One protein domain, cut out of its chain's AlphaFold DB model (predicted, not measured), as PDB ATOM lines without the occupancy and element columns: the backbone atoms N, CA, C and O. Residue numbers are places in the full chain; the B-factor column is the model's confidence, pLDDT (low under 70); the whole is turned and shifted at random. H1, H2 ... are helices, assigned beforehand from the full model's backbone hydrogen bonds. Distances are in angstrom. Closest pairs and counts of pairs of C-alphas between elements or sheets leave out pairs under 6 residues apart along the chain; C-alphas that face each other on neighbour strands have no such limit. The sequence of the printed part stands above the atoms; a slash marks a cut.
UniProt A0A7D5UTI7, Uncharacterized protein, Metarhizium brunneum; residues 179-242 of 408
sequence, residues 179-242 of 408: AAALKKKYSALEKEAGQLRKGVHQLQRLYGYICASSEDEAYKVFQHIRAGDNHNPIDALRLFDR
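Overview. This is residues 179 to 242 of the 408 residues of an uncharacterized protein of Metarhizium brunneum (UniProt A0A7D5UTI7). One long helix, H1, makes the longest axis, and its first part, residues 179 to 198, sticks out as a free arm from a small head. In the head, the chain folds back after H1 into the shorter H2, and a loop then leads to the short H3, which lies near both. The printed part has 64 residues with three named helices, in the order H1, H2, H3, and no named strand; the class is all helix. The whole is extended, with a radius of gyration of the C-alphas of 16.5 A and spans of 56 by 25 by 18 A.

Along the chain. Find C-alpha 179 at (-37.512, 10.346, -9.061); from there H1, residues 179 to 212, runs 48.9 A to C-alpha 212 at (-13.986, -6.865, -48.354). H2 covers residues 215 to 226 and is 16.2 A long. H3 covers residues 235 to 240, 9.1 A, and ends at C-alpha 240 at (-17.603, 5.168, -51.138).

Arrangement. Look first at the end of H1: with residues 210 to 211 alone it touches residues 217 to 221 of H2, and the closest C-alphas, of Ile 210 and Ala 218, are 5.2 A apart. This helical hairpin has a steep tilt of 38 degrees, opposite ways. H2 and H3, also a helical hairpin, only just touch, with 3 pairs of C-alphas within 8 A; the closest are those of Val 221 and Ala 236, 6.2 A. Their tilt is a shallow 28 degrees, opposite ways. H1 and H3 are close but not clearly touching, the C-alphas of Leu 206 and Leu 237 being closest at 6.3 A. In H1, H2 and H3 every O i to N i+4 pair is within hydrogen-bond range.

Size, cuts and confidence. The C-alphas farthest apart, of Ala 179 and Asp 216, are 55.7 A from each other. Without the free residues 179 to 198 and 226 to 232, the body spans 25 by 18 by 16 A. The printed part has no cut; the link from H1 to H2 is tight and that from H2 to H3 short. Look at residues 228 to 242 for pLDDT under 70; the mean of the printed part is 77.4.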
ATOM      1  N   ALA A 179     -37.013  11.215  -7.998       73.62
ATOM      2  CA  ALA A 179     -37.512  10.346  -9.061       73.62
ATOM      3  C   ALA A 179     -37.452  11.024 -10.441       73.62
ATOM      4  O   ALA A 179     -37.045  10.389 -11.412       73.62
ATOM      5  N   ALA A 180     -37.794  12.312 -10.526       80.75
ATOM      6  CA  ALA A 180     -37.691  13.087 -11.761       80.75
ATOM      7  C   ALA A 180     -36.227  13.301 -12.185       80.75
ATOM      8  O   ALA A 180     -35.889  13.030 -13.338       80.75
ATOM      9  N   ALA A 181     -35.343  13.652 -11.243       78.62
ATOM     10  CA  ALA A 181     -33.912  13.804 -11.512       78.62
ATOM     11  C   ALA A 181     -33.272  12.486 -11.985       78.62
ATOM     12  O   ALA A 181     -32.493  12.472 -12.940       78.62
ATOM     13  N   LEU A 182     -33.636  11.361 -11.358       79.25
ATOM     14  CA  LEU A 182     -33.158  10.040 -11.760       79.25
ATOM     15  C   LEU A 182     -33.676   9.653 -13.151       79.25
ATOM     16  O   LEU A 182     -32.893   9.194 -13.976       79.25
ATOM     17  N   LYS A 183     -34.959   9.902 -13.443       86.81
ATOM     18  CA  LYS A 183     -35.546   9.657 -14.767       86.81
ATOM     19  C   LYS A 183     -34.848  10.473 -15.858       86.81
ATOM     20  O   LYS A 183     -34.559   9.929 -16.919       86.81
ATOM     21  N   LYS A 184     -34.522  11.745 -15.597       85.00
ATOM     22  CA  LYS A 184     -33.748  12.582 -16.530       85.00
ATOM     23  C   LYS A 184     -32.359  12.003 -16.784       85.00
ATOM     24  O   LYS A 184     -32.008  11.812 -17.946       85.00
ATOM     25  N   LYS A 185     -31.604  11.678 -15.726       82.88
ATOM     26  CA  LYS A 185     -30.267  11.066 -15.842       82.88
ATOM     27  C   LYS A 185     -30.311   9.759 -16.629       82.88
ATOM     28  O   LYS A 185     -29.535   9.590 -17.558       82.88
ATOM     29  N   TYR A 186     -31.261   8.885 -16.307       84.19
ATOM     30  CA  TYR A 186     -31.451   7.622 -17.010       84.19
ATOM     31  C   TYR A 186     -31.770   7.844 -18.497       84.19
ATOM     32  O   TYR A 186     -31.085   7.306 -19.355       84.19
ATOM     33  N   SER A 187     -32.703   8.747 -18.817       89.56
ATOM     34  CA  SER A 187     -33.028   9.074 -20.212       89.56
ATOM     35  C   SER A 187     -31.870   9.725 -20.986       89.56
ATOM     36  O   SER A 187     -31.785   9.586 -22.204       89.56
ATOM     37  N   ALA A 188     -30.981  10.456 -20.306       91.50
ATOM     38  CA  ALA A 188     -29.781  11.023 -20.914       91.50
ATOM     39  C   ALA A 188     -28.749   9.928 -21.216       91.50
ATOM     40  O   ALA A 188     -28.228   9.883 -22.328       91.50
ATOM     41  N   LEU A 189     -28.532   9.013 -20.266       86.88
ATOM     42  CA  LEU A 189     -27.656   7.854 -20.440       86.88
ATOM     43  C   LEU A 189     -28.167   6.905 -21.529       86.88
ATOM     44  O   LEU A 189     -27.373   6.441 -22.336       86.88
ATOM     45  N   GLU A 190     -29.476   6.661 -21.622       88.69
ATOM     46  CA  GLU A 190     -30.055   5.871 -22.716       88.69
ATOM     47  C   GLU A 190     -29.804   6.514 -24.086       88.69
ATOM     48  O   GLU A 190     -29.472   5.823 -25.050       88.69
ATOM     49  N   LYS A 191     -29.913   7.847 -24.186       92.19
ATOM     50  CA  LYS A 191     -29.603   8.572 -25.427       92.19
ATOM     51  C   LYS A 191     -28.126   8.467 -25.791       92.19
ATOM     52  O   LYS A 191     -27.819   8.223 -26.956       92.19
ATOM     53  N   GLU A 192     -27.229   8.643 -24.824       89.19
ATOM     54  CA  GLU A 192     -25.784   8.508 -25.027       89.19
ATOM     55  C   GLU A 192     -25.415   7.076 -25.435       89.19
ATOM     56  O   GLU A 192     -24.740   6.875 -26.442       89.19
ATOM     57  N   ALA A 193     -25.943   6.070 -24.735       83.06
ATOM     58  CA  ALA A 193     -25.758   4.666 -25.079       83.06
ATOM     59  C   ALA A 193     -26.268   4.360 -26.494       83.06
ATOM     60  O   ALA A 193     -25.589   3.681 -27.263       83.06
ATOM     61  N   GLY A 194     -27.424   4.906 -26.879       88.81
ATOM     62  CA  GLY A 194     -27.947   4.790 -28.238       88.81
ATOM     63  C   GLY A 194     -27.037   5.430 -29.294       88.81
ATOM     64  O   GLY A 194     -26.870   4.871 -30.377       88.81
ATOM     65  N   GLN A 195     -26.417   6.575 -28.996       85.88
ATOM     66  CA  GLN A 195     -25.447   7.218 -29.892       85.88
ATOM     67  C   GLN A 195     -24.161   6.397 -30.022       85.88
ATOM     68  O   GLN A 195     -23.687   6.183 -31.137       85.88
ATOM     69  N   LEU A 196     -23.633   5.883 -28.908       81.56
ATOM     70  CA  LEU A 196     -22.441   5.035 -28.902       81.56
ATOM     71  C   LEU A 196     -22.670   3.739 -29.683       81.56
ATOM     72  O   LEU A 196     -21.845   3.395 -30.524       81.56
ATOM     73  N   ARG A 197     -23.813   3.066 -29.488       84.88
ATOM     74  CA  ARG A 197     -24.179   1.864 -30.262       84.88
ATOM     75  C   ARG A 197     -24.225   2.150 -31.765       84.88
ATOM     76  O   ARG A 197     -23.678   1.379 -32.547       84.88
ATOM     77  N   LYS A 198     -24.805   3.286 -32.176       83.75
ATOM     78  CA  LYS A 198     -24.800   3.717 -33.587       83.75
ATOM     79  C   LYS A 198     -23.384   3.956 -34.115       83.75
ATOM     80  O   LYS A 198     -23.094   3.558 -35.238       83.75
ATOM     81  N   GLY A 199     -22.513   4.579 -33.319       80.44
ATOM     82  CA  GLY A 199     -21.112   4.795 -33.683       80.44
ATOM     83  C   GLY A 199     -20.344   3.484 -33.864       80.44
ATOM     84  O   GLY A 199     -19.661   3.310 -34.868       80.44
ATOM     85  N   VAL A 200     -20.518   2.533 -32.943       80.69
ATOM     86  CA  VAL A 200     -19.910   1.195 -33.033       80.69
ATOM     87  C   VAL A 200     -20.372   0.468 -34.296       80.69
ATOM     88  O   VAL A 200     -19.529   0.008 -35.060       80.69
ATOM     89  N   HIS A 201     -21.678   0.449 -34.574       81.00
ATOM     90  CA  HIS A 201     -22.219  -0.181 -35.782       81.00
ATOM     91  C   HIS A 201     -21.648   0.437 -37.072       81.00
ATOM     92  O   HIS A 201     -21.331  -0.261 -38.033       81.00
ATOM     93  N   GLN A 202     -21.476   1.762 -37.111       80.19
ATOM     94  CA  GLN A 202     -20.871   2.442 -38.262       80.19
ATOM     95  C   GLN A 202     -19.389   2.078 -38.436       80.19
ATOM     96  O   GLN A 202     -18.948   1.850 -39.561       80.19
ATOM     97  N   LEU A 203     -18.629   1.978 -37.341       80.31
ATOM     98  CA  LEU A 203     -17.224   1.559 -37.381       80.31
ATOM     99  C   LEU A 203     -17.081   0.098 -37.813       80.31
ATOM    100  O   LEU A 203     -16.197  -0.213 -38.606       80.31
ATOM    101  N   GLN A 204     -17.970  -0.781 -37.350       79.25
ATOM    102  CA  GLN A 204     -18.023  -2.174 -37.793       79.25
ATOM    103  C   GLN A 204     -18.296  -2.271 -39.296       79.25
ATOM    104  O   GLN A 204     -17.621  -3.029 -39.985       79.25
ATOM    105  N   ARG A 205     -19.211  -1.449 -39.831       81.62
ATOM    106  CA  ARG A 205     -19.470  -1.380 -41.279       81.62
ATOM    107  C   ARG A 205     -18.243  -0.900 -42.062       81.62
ATOM    108  O   ARG A 205     -17.939  -1.470 -43.103       81.62
ATOM    109  N   LEU A 206     -17.524   0.108 -41.561       82.00
ATOM    110  CA  LEU A 206     -16.273   0.588 -42.169       82.00
ATOM    111  C   LEU A 206     -15.201  -0.499 -42.178       82.00
ATOM    112  O   LEU A 206     -14.561  -0.719 -43.201       82.00
ATOM    113  N   TYR A 207     -15.031  -1.191 -41.056       79.69
ATOM    114  CA  TYR A 207     -14.094  -2.299 -40.948       79.69
ATOM    115  C   TYR A 207     -14.450  -3.430 -41.921       79.69
ATOM    116  O   TYR A 207     -13.598  -3.863 -42.689       79.69
ATOM    117  N   GLY A 208     -15.722  -3.839 -41.957       78.62
ATOM    118  CA  GLY A 208     -16.214  -4.849 -42.893       78.62
ATOM    119  C   GLY A 208     -15.982  -4.464 -44.355       78.62
ATOM    120  O   GLY A 208     -15.543  -5.303 -45.135       78.62
ATOM    121  N   TYR A 209     -16.198  -3.192 -44.712       80.88
ATOM    122  CA  TYR A 209     -15.883  -2.679 -46.048       80.88
ATOM    123  C   TYR A 209     -14.392  -2.815 -46.361       80.88
ATOM    124  O   TYR A 209     -14.049  -3.464 -47.339       80.88
ATOM    125  N   ILE A 210     -13.509  -2.302 -45.497       82.19
ATOM    126  CA  ILE A 210     -12.050  -2.382 -45.691       82.19
ATOM    127  C   ILE A 210     -11.589  -3.834 -45.874       82.19
ATOM    128  O   ILE A 210     -10.734  -4.097 -46.715       82.19
ATOM    129  N   CYS A 211     -12.155  -4.773 -45.112       78.44
ATOM    130  CA  CYS A 211     -11.825  -6.193 -45.225       78.44
ATOM    131  C   CYS A 211     -12.315  -6.838 -46.531       78.44
ATOM    132  O   CYS A 211     -11.705  -7.803 -46.981       78.44
ATOM    133  N   ALA A 212     -13.412  -6.348 -47.111       76.94
ATOM    134  CA  ALA A 212     -13.986  -6.865 -48.354       76.94
ATOM    135  C   ALA A 212     -13.473  -6.142 -49.615       76.94
ATOM    136  O   ALA A 212     -13.641  -6.648 -50.725       76.94
ATOM    137  N   SER A 213     -12.881  -4.958 -49.458       78.38
ATOM    138  CA  SER A 213     -12.356  -4.130 -50.542       78.38
ATOM    139  C   SER A 213     -11.069  -4.684 -51.151       78.38
ATOM    140  O   SER A 213     -10.280  -5.368 -50.502       78.38
ATOM    141  N   SER A 214     -10.817  -4.309 -52.407       84.62
ATOM    142  CA  SER A 214      -9.500  -4.491 -53.027       84.62
ATOM    143  C   SER A 214      -8.430  -3.628 -52.338       84.62
ATOM    144  O   SER A 214      -8.744  -2.611 -51.715       84.62
ATOM    145  N   GLU A 215      -7.153  -4.002 -52.462       81.62
ATOM    146  CA  GLU A 215      -6.035  -3.294 -51.813       81.62
ATOM    147  C   GLU A 215      -5.979  -1.801 -52.198       81.62
ATOM    148  O   GLU A 215      -5.796  -0.941 -51.336       81.62
ATOM    149  N   ASP A 216      -6.254  -1.477 -53.466       80.88
ATOM    150  CA  ASP A 216      -6.305  -0.099 -53.972       80.88
ATOM    151  C   ASP A 216      -7.457   0.726 -53.371       80.88
ATOM    152  O   ASP A 216      -7.330   1.934 -53.149       80.88
ATOM    153  N   GLU A 217      -8.607   0.101 -53.118       79.94
ATOM    154  CA  GLU A 217      -9.768   0.752 -52.499       79.94
ATOM    155  C   GLU A 217      -9.554   0.951 -51.001       79.94
ATOM    156  O   GLU A 217      -9.749   2.058 -50.492       79.94
ATOM    157  N   ALA A 218      -9.066  -0.081 -50.309       83.25
ATOM    158  CA  ALA A 218      -8.691   0.005 -48.903       83.25
ATOM    159  C   ALA A 218      -7.637   1.103 -48.682       83.25
ATOM    160  O   ALA A 218      -7.752   1.906 -47.753       83.25
ATOM    161  N   TYR A 219      -6.651   1.217 -49.580       82.12
ATOM    162  CA  TYR A 219      -5.638   2.268 -49.519       82.12
ATOM    163  C   TYR A 219      -6.238   3.680 -49.609       82.12
ATOM    164  O   TYR A 219      -5.855   4.556 -48.831       82.12
ATOM    165  N   LYS A 220      -7.228   3.906 -50.486       80.06
ATOM    166  CA  LYS A 220      -7.938   5.198 -50.595       80.06
ATOM    167  C   LYS A 220      -8.732   5.528 -49.330       80.06
ATOM    168  O   LYS A 220      -8.726   6.681 -48.895       80.06
ATOM    169  N   VAL A 221      -9.363   4.530 -48.708       80.88
ATOM    170  CA  VAL A 221     -10.043   4.692 -47.412       80.88
ATOM    171  C   VAL A 221      -9.045   5.109 -46.336       80.88
ATOM    172  O   VAL A 221      -9.267   6.095 -45.632       80.88
ATOM    173  N   PHE A 222      -7.910   4.416 -46.232       83.50
ATOM    174  CA  PHE A 222      -6.876   4.768 -45.263       83.50
ATOM    175  C   PHE A 222      -6.271   6.146 -45.524       83.50
ATOM    176  O   PHE A 222      -5.993   6.876 -44.575       83.50
ATOM    177  N   GLN A 223      -6.084   6.525 -46.789       81.75
ATOM    178  CA  GLN A 223      -5.621   7.858 -47.157       81.75
ATOM    179  C   GLN A 223      -6.613   8.927 -46.693       81.75
ATOM    180  O   GLN A 223      -6.188   9.931 -46.130       81.75
ATOM    181  N   HIS A 224      -7.917   8.689 -46.850       76.75
ATOM    182  CA  HIS A 224      -8.951   9.609 -46.386       76.75
ATOM    183  C   HIS A 224      -8.976   9.741 -44.854       76.75
ATOM    184  O   HIS A 224      -8.998  10.853 -44.338       76.75
ATOM    185  N   ILE A 225      -8.878   8.626 -44.120       81.19
ATOM    186  CA  ILE A 225      -8.802   8.636 -42.647       81.19
ATOM    187  C   ILE A 225      -7.561   9.405 -42.165       81.19
ATOM    188  O   ILE A 225      -7.624  10.149 -41.189       81.19
ATOM    189  N   ARG A 226      -6.422   9.238 -42.850       80.75
ATOM    190  CA  ARG A 226      -5.151   9.893 -42.498       80.75
ATOM    191  C   ARG A 226      -5.067  11.355 -42.940       80.75
ATOM    192  O   ARG A 226      -4.242  12.077 -42.393       80.75
ATOM    193  N   ALA A 227      -5.891  11.794 -43.893       77.38
ATOM    194  CA  ALA A 227      -5.865  13.154 -44.435       77.38
ATOM    195  C   ALA A 227      -6.288  14.243 -43.426       77.38
ATOM    196  O   ALA A 227      -6.089  15.418 -43.696       77.38
ATOM    197  N   GLY A 228      -6.783  13.877 -42.236       59.44
ATOM    198  CA  GLY A 228      -6.675  14.722 -41.038       59.44
ATOM    199  C   GLY A 228      -7.578  15.958 -40.949       59.44
ATOM    200  O   GLY A 228      -7.496  16.670 -39.949       59.44
ATOM    201  N   ASP A 229      -8.479  16.199 -41.898       56.22
ATOM    202  CA  ASP A 229      -9.364  17.373 -41.880       56.22
ATOM    203  C   ASP A 229     -10.576  17.194 -40.952       56.22
ATOM    204  O   ASP A 229     -11.710  17.288 -41.391       56.22
ATOM    205  N   ASN A 230     -10.378  16.914 -39.659       54.62
ATOM    206  CA  ASN A 230     -11.442  16.934 -38.632       54.62
ATOM    207  C   ASN A 230     -12.726  16.122 -38.964       54.62
ATOM    208  O   ASN A 230     -13.769  16.302 -38.328       54.62
ATOM    209  N   HIS A 231     -12.660  15.244 -39.964       60.12
ATOM    210  CA  HIS A 231     -13.775  14.462 -40.461       60.12
ATOM    211  C   HIS A 231     -13.924  13.219 -39.600       60.12
ATOM    212  O   HIS A 231     -12.948  12.606 -39.158       60.12
ATOM    213  N   ASN A 232     -15.174  12.852 -39.332       67.31
ATOM    214  CA  ASN A 232     -15.455  11.605 -38.650       67.31
ATOM    215  C   ASN A 232     -14.927  10.479 -39.561       67.31
ATOM    216  O   ASN A 232     -15.237  10.510 -40.749       67.31
ATOM    217  N   PRO A 233     -14.162   9.479 -39.080       65.56
ATOM    218  CA  PRO A 233     -13.707   8.361 -39.921       65.56
ATOM    219  C   PRO A 233     -14.862   7.646 -40.643       65.56
ATOM    220  O   PRO A 233     -14.656   7.015 -41.675       65.56
ATOM    221  N   ILE A 234     -16.094   7.788 -40.144       67.75
ATOM    222  CA  ILE A 234     -17.322   7.323 -40.793       67.75
ATOM    223  C   ILE A 234     -17.682   8.112 -42.065       67.75
ATOM    224  O   ILE A 234     -18.361   7.578 -42.938       67.75
ATOM    225  N   ASP A 235     -17.222   9.350 -42.232       67.44
ATOM    226  CA  ASP A 235     -17.413  10.119 -43.468       67.44
ATOM    227  C   ASP A 235     -16.707   9.457 -44.664       67.44
ATOM    228  O   ASP A 235     -17.184   9.582 -45.792       67.44
ATOM    229  N   ALA A 236     -15.667   8.646 -44.412       64.75
ATOM    230  CA  ALA A 236     -15.051   7.794 -45.427       64.75
ATOM    231  C   ALA A 236     -16.085   6.859 -46.069       64.75
ATOM    232  O   ALA A 236     -16.137   6.758 -47.289       64.75
ATOM    233  N   LEU A 237     -16.969   6.241 -45.272       63.03
ATOM    234  CA  LEU A 237     -18.026   5.374 -45.804       63.03
ATOM    235  C   LEU A 237     -18.924   6.126 -46.785       63.03
ATOM    236  O   LEU A 237     -19.249   5.581 -47.829       63.03
ATOM    237  N   ARG A 238     -19.278   7.384 -46.495       65.31
ATOM    238  CA  ARG A 238     -20.189   8.194 -47.328       65.31
ATOM    239  C   ARG A 238     -19.614   8.530 -48.703       65.31
ATOM    240  O   ARG A 238     -20.373   8.717 -49.648       65.31
ATOM    241  N   LEU A 239     -18.290   8.620 -48.814       61.84
ATOM    242  CA  LEU A 239     -17.592   8.867 -50.079       61.84
ATOM    243  C   LEU A 239     -17.597   7.639 -50.996       61.84
ATOM    244  O   LEU A 239     -17.603   7.795 -52.217       61.84
ATOM    245  N   PHE A 240     -17.627   6.439 -50.411       60.19
ATOM    246  CA  PHE A 240     -17.603   5.168 -51.138       60.19
ATOM    247  C   PHE A 240     -18.981   4.472 -51.208       60.19
ATOM    248  O   PHE A 240     -19.152   3.570 -52.022       60.19
ATOM    249  N   ASP A 241     -19.998   4.970 -50.484       58.06
ATOM    250  CA  ASP A 241     -21.426   4.558 -50.521       58.06
ATOM    251  C   ASP A 241     -22.123   4.879 -51.864       58.06
ATOM    252  O   ASP A 241     -23.340   4.775 -51.982       58.06
ATOM    253  N   ARG A 242     -21.376   5.311 -52.894       51.81
ATOM    254  CA  ARG A 242     -21.918   5.608 -54.232       51.81
ATOM    255  C   ARG A 242     -22.149   4.366 -55.091       51.81
ATOM    256  O   ARG A 242     -22.733   4.491 -56.162       51.81
TER     257      ARG A 242